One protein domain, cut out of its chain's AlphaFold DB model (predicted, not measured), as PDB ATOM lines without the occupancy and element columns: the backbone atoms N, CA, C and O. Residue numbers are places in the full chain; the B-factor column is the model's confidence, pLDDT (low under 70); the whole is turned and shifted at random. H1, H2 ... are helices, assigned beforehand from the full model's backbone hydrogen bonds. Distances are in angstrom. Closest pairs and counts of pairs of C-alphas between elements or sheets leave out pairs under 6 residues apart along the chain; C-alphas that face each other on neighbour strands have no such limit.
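Overview. This is residues 153 to 197 of the 333 residues of the protein "Non-receptor tyrosine kinase" of Polysphondylium pallidum (strain ATCC 26659 / Pp 5 / PN500) (UniProt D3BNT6). One long straight helix, H2, makes one side of an open V; the other side is the link of residues 163 to 170, with the short helix H1 at its far end. The two helices do not pack on each other, and H2 sticks out over its full length. The printed part has 45 residues with two named helices, H1 then H2, and no named strand; its class is all helix. It is extended, with a radius of gyration of the C-alphas of 17.3 A, and flat, spanning 50 by 26 by 12 A.

Along the chain. H2, residues 171 to 197, runs 38.9 A from C-alpha 171 at (12.382, 59.119, 98.900) to C-alpha 197 at (3.742, 22.241, 90.254). H1, residues 153 to 162, begins at C-alpha 153 at (40.438, 55.239, 95.558).

Arrangement. H2 is apart from H1, with no C-alpha of the one within 8 A of the other. Residues 166 to 197 stand free, and so do residues 158 to 164, of which 158 to 162 belong to H1. In H1 and H2 every O i to N i+4 pair is within hydrogen-bond range.

Size, cuts and confidence. The C-alphas farthest apart, those of Lys 154 and Met 197, are 50.1 A apart. The link from H1 to H2 is short, with 8 residues. The printed part has no cut, and no printed residue is under 70 in pLDDT.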
ATOM      1  N   ASN A 153      40.655  53.790  95.472       94.56
ATOM      2  CA  ASN A 153      40.438  55.239  95.558       94.56
ATOM      3  C   ASN A 153      40.259  55.868  94.163       94.56
ATOM      4  O   ASN A 153      39.476  56.802  93.992       94.56
ATOM      5  N   LYS A 154      40.994  55.376  93.155       96.88
ATOM      6  CA  LYS A 154      40.843  55.834  91.771       96.88
ATOM      7  C   LYS A 154      39.498  55.399  91.191       96.88
ATOM      8  O   LYS A 154      38.806  56.235  90.632       96.88
ATOM      9  N   LEU A 155      39.106  54.136  91.362       97.06
ATOM     10  CA  LEU A 155      37.811  53.611  90.920       97.06
ATOM     11  C   LEU A 155      36.642  54.340  91.598       97.06
ATOM     12  O   LEU A 155      35.641  54.609  90.944       97.06
ATOM     13  N   GLU A 156      36.781  54.708  92.874       97.12
ATOM     14  CA  GLU A 156      35.828  55.559  93.595       97.12
ATOM     15  C   GLU A 156      35.715  56.953  92.955       97.12
ATOM     16  O   GLU A 156      34.604  57.422  92.713       97.12
ATOM     17  N   MET A 157      36.837  57.600  92.610       97.81
ATOM     18  CA  MET A 157      36.815  58.881  91.888       97.81
ATOM     19  C   MET A 157      36.272  58.769  90.466       97.81
ATOM     20  O   MET A 157      35.476  59.617  90.067       97.81
ATOM     21  N   ASP A 158      36.658  57.742  89.711       98.19
ATOM     22  CA  ASP A 158      36.164  57.500  88.355       98.19
ATOM     23  C   ASP A 158      34.633  57.275  88.398       98.19
ATOM     24  O   ASP A 158      33.898  57.877  87.617       98.19
ATOM     25  N   PHE A 159      34.128  56.504  89.372       98.00
ATOM     26  CA  PHE A 159      32.695  56.281  89.602       98.00
ATOM     27  C   PHE A 159      31.940  57.556  90.005       98.00
ATOM     28  O   PHE A 159      30.920  57.878  89.399       98.00
ATOM     29  N   LEU A 160      32.440  58.311  90.987       98.31
ATOM     30  CA  LEU A 160      31.802  59.558  91.428       98.31
ATOM     31  C   LEU A 160      31.817  60.634  90.336       98.31
ATOM     32  O   LEU A 160      30.847  61.374  90.200       98.31
ATOM     33  N   THR A 161      32.870  60.679  89.516       98.06
ATOM     34  CA  THR A 161      32.949  61.574  88.352       98.06
ATOM     35  C   THR A 161      31.936  61.181  87.275       98.06
ATOM     36  O   THR A 161      31.293  62.059  86.709       98.06
ATOM     37  N   LEU A 162      31.745  59.880  87.018       98.19
ATOM     38  CA  LEU A 162      30.730  59.378  86.078       98.19
ATOM     39  C   LEU A 162      29.287  59.621  86.548       98.19
ATOM     40  O   LEU A 162      28.402  59.740  85.708       98.19
ATOM     41  N   LEU A 163      29.053  59.709  87.860       97.50
ATOM     42  CA  LEU A 163      27.773  60.139  88.438       97.50
ATOM     43  C   LEU A 163      27.604  61.669  88.489       97.50
ATOM     44  O   LEU A 163      26.623  62.141  89.049       97.50
ATOM     45  N   GLU A 164      28.567  62.457  87.997       97.69
ATOM     46  CA  GLU A 164      28.611  63.922  88.180       97.69
ATOM     47  C   GLU A 164      28.497  64.352  89.664       97.69
ATOM     48  O   GLU A 164      28.073  65.459  89.991       97.69
ATOM     49  N   PHE A 165      28.919  63.469  90.577       97.19
ATOM     50  CA  PHE A 165      28.736  63.548  92.031       97.19
ATOM     51  C   PHE A 165      27.268  63.583  92.511       97.19
ATOM     52  O   PHE A 165      27.035  63.822  93.701       97.19
ATOM     53  N   ASP A 166      26.286  63.270  91.657       97.38
ATOM     54  CA  ASP A 166      24.900  63.054  92.078       97.38
ATOM     55  C   ASP A 166      24.742  61.685  92.752       97.38
ATOM     56  O   ASP A 166      24.363  60.670  92.170       97.38
ATOM     57  N   VAL A 167      25.098  61.670  94.033       96.44
ATOM     58  CA  VAL A 167      24.874  60.556  94.961       96.44
ATOM     59  C   VAL A 167      23.602  60.756  95.791       96.44
ATOM     60  O   VAL A 167      23.425  60.113  96.830       96.44
ATOM     61  N   SER A 168      22.736  61.695  95.393       95.81
ATOM     62  CA  SER A 168      21.479  61.958  96.082       95.81
ATOM     63  C   SER A 168      20.409  60.953  95.644       95.81
ATOM     64  O   SER A 168      20.389  60.500  94.508       95.81
ATOM     65  N   CYS A 169      19.533  60.548  96.565       96.38
ATOM     66  CA  CYS A 169      18.422  59.652  96.251       96.38
ATOM     67  C   CYS A 169      17.187  60.097  97.050       96.38
ATOM     68  O   CYS A 169      17.133  59.879  98.268       96.38
ATOM     69  N   PRO A 170      16.225  60.798  96.424       96.94
ATOM     70  CA  PRO A 170      15.015  61.250  97.095       96.94
ATOM     71  C   PRO A 170      14.056  60.079  97.361       96.94
ATOM     72  O   PRO A 170      14.053  59.062  96.669       96.94
ATOM     73  N   LEU A 171      13.207  60.223  98.385       96.88
ATOM     74  CA  LEU A 171      12.382  59.119  98.900       96.88
ATOM     75  C   LEU A 171      11.434  58.509  97.852       96.88
ATOM     76  O   LEU A 171      11.191  57.308  97.890       96.88
ATOM     77  N   ASN A 172      10.896  59.310  96.931       97.31
ATOM     78  CA  ASN A 172      10.030  58.816  95.858       97.31
ATOM     79  C   ASN A 172      10.785  57.864  94.918       97.31
ATOM     80  O   ASN A 172      10.327  56.752  94.694       97.31
ATOM     81  N   GLU A 173      11.972  58.258  94.460       97.50
ATOM     82  CA  GLU A 173      12.803  57.445  93.569       97.50
ATOM     83  C   GLU A 173      13.259  56.149  94.254       97.50
ATOM     84  O   GLU A 173      13.162  55.064  93.679       97.50
ATOM     85  N   TYR A 174      13.659  56.235  95.528       97.44
ATOM     86  CA  TYR A 174      13.956  55.055  96.340       97.44
ATOM     87  C   TYR A 174      12.771  54.072  96.396       97.44
ATOM     88  O   TYR A 174      12.961  52.861  96.251       97.44
ATOM     89  N   LEU A 175      11.547  54.576  96.596       98.12
ATOM     90  CA  LEU A 175      10.336  53.751  96.654       98.12
ATOM     91  C   LEU A 175       9.985  53.127  95.295       98.12
ATOM     92  O   LEU A 175       9.552  51.973  95.266       98.12
ATOM     93  N   ASP A 176      10.221  53.835  94.189       98.25
ATOM     94  CA  ASP A 176      10.014  53.316  92.832       98.25
ATOM     95  C   ASP A 176      10.957  52.132  92.543       98.25
ATOM     96  O   ASP A 176      10.506  51.048  92.149       98.25
ATOM     97  N   TYR A 177      12.258  52.276  92.832       98.06
ATOM     98  CA  TYR A 177      13.224  51.174  92.714       98.06
ATOM     99  C   TYR A 177      12.917  50.014  93.674       98.06
ATOM    100  O   TYR A 177      13.014  48.848  93.280       98.06
ATOM    101  N   PHE A 178      12.501  50.301  94.911       97.69
ATOM    102  CA  PHE A 178      12.091  49.277  95.875       97.69
ATOM    103  C   PHE A 178      10.893  48.456  95.365       97.69
ATOM    104  O   PHE A 178      10.928  47.224  95.398       97.69
ATOM    105  N   GLY A 179       9.858  49.119  94.838       98.25
ATOM    106  CA  GLY A 179       8.674  48.461  94.278       98.25
ATOM    107  C   GLY A 179       8.984  47.605  93.044       98.25
ATOM    108  O   GLY A 179       8.439  46.505  92.896       98.25
ATOM    109  N   LEU A 180       9.908  48.056  92.189       98.12
ATOM    110  CA  LEU A 180      10.389  47.283  91.041       98.12
ATOM    111  C   LEU A 180      11.105  45.995  91.485       98.12
ATOM    112  O   LEU A 180      10.841  44.918  90.942       98.12
ATOM    113  N   LEU A 181      11.969  46.088  92.501       98.06
ATOM    114  CA  LEU A 181      12.697  44.942  93.052       98.06
ATOM    115  C   LEU A 181      11.768  43.935  93.747       98.06
ATOM    116  O   LEU A 181      11.901  42.733  93.504       98.06
ATOM    117  N   ASP A 182      10.797  44.382  94.551       96.94
ATOM    118  CA  ASP A 182       9.821  43.471  95.171       96.94
ATOM    119  C   ASP A 182       8.967  42.752  94.112       96.94
ATOM    120  O   ASP A 182       8.791  41.531  94.162       96.94
ATOM    121  N   THR A 183       8.533  43.473  93.072       97.81
ATOM    122  CA  THR A 183       7.814  42.891  91.926       97.81
ATOM    123  C   THR A 183       8.640  41.798  91.236       97.81
ATOM    124  O   THR A 183       8.130  40.706  90.966       97.81
ATOM    125  N   PHE A 184       9.933  42.044  91.001       97.50
ATOM    126  CA  PHE A 184      10.851  41.069  90.407       97.50
ATOM    127  C   PHE A 184      11.037  39.820  91.288       97.50
ATOM    128  O   PHE A 184      10.931  38.688  90.803       97.50
ATOM    129  N   VAL A 185      11.236  39.999  92.598       96.62
ATOM    130  CA  VAL A 185      11.355  38.890  93.564       96.62
ATOM    131  C   VAL A 185      10.071  38.057  93.612       96.62
ATOM    132  O   VAL A 185      10.125  36.822  93.595       96.62
ATOM    133  N   ASN A 186       8.906  38.705  93.613       95.75
ATOM    134  CA  ASN A 186       7.613  38.027  93.578       95.75
ATOM    135  C   ASN A 186       7.414  37.240  92.272       95.75
ATOM    136  O   ASN A 186       6.895  36.120  92.315       95.75
ATOM    137  N   HIS A 187       7.913  37.735  91.136       96.31
ATOM    138  CA  HIS A 187       7.901  36.969  89.890       96.31
ATOM    139  C   HIS A 187       8.779  35.706  89.965       96.31
ATOM    140  O   HIS A 187       8.306  34.619  89.614       96.31
ATOM    141  N   ILE A 188      10.009  35.800  90.490       95.81
ATOM    142  CA  ILE A 188      10.902  34.636  90.675       95.81
ATOM    143  C   ILE A 188      10.262  33.576  91.583       95.81
ATOM    144  O   ILE A 188      10.313  32.381  91.271       95.81
ATOM    145  N   ARG A 189       9.622  33.990  92.688       93.56
ATOM    146  CA  ARG A 189       8.898  33.079  93.597       93.56
ATOM    147  C   ARG A 189       7.797  32.311  92.861       93.56
ATOM    148  O   ARG A 189       7.752  31.084  92.951       93.56
ATOM    149  N   GLN A 190       6.966  33.007  92.082       93.00
ATOM    150  CA  GLN A 190       5.900  32.379  91.293       93.00
ATOM    151  C   GLN A 190       6.442  31.417  90.227       93.00
ATOM    152  O   GLN A 190       5.864  30.348  90.031       93.00
ATOM    153  N   GLN A 191       7.550  31.747  89.555       90.00
ATOM    154  CA  GLN A 191       8.161  30.850  88.564       90.00
ATOM    155  C   GLN A 191       8.680  29.558  89.209       90.00
ATOM    156  O   GLN A 191       8.395  28.469  88.711       90.00
ATOM    157  N   ARG A 192       9.359  29.650  90.361       89.31
ATOM    158  CA  ARG A 192       9.805  28.465  91.118       89.31
ATOM    159  C   ARG A 192       8.635  27.594  91.585       89.31
ATOM    160  O   ARG A 192       8.730  26.372  91.494       89.31
ATOM    161  N   GLN A 193       7.532  28.195  92.032       87.69
ATOM    162  CA  GLN A 193       6.314  27.461  92.403       87.69
ATOM    163  C   GLN A 193       5.664  26.773  91.192       87.69
ATOM    164  O   GLN A 193       5.317  25.596  91.275       87.69
ATOM    165  N   LYS A 194       5.565  27.455  90.041       85.94
ATOM    166  CA  LYS A 194       5.045  26.868  88.793       85.94
ATOM    167  C   LYS A 194       5.892  25.690  88.310       85.94
ATOM    168  O   LYS A 194       5.327  24.663  87.951       85.94
ATOM    169  N   GLN A 195       7.221  25.797  88.355       79.06
ATOM    170  CA  GLN A 195       8.123  24.693  87.996       79.06
ATOM    171  C   GLN A 195       7.938  23.474  88.914       79.06
ATOM    172  O   GLN A 195       7.867  22.350  88.424       79.06
ATOM    173  N   GLN A 196       7.772  23.682  90.225       77.00
ATOM    174  CA  GLN A 196       7.477  22.596  91.173       77.00
ATOM    175  C   GLN A 196       6.103  21.955  90.913       77.00
ATOM    176  O   GLN A 196       5.992  20.731  90.894       77.00
ATOM    177  N   MET A 197       5.068  22.754  90.629       71.44
ATOM    178  CA  MET A 197       3.742  22.241  90.254       71.44
ATOM    179  C   MET A 197       3.763  21.439  88.943       71.44
ATOM    180  O   MET A 197       3.103  20.407  88.854       71.44
TER     181      MET A 197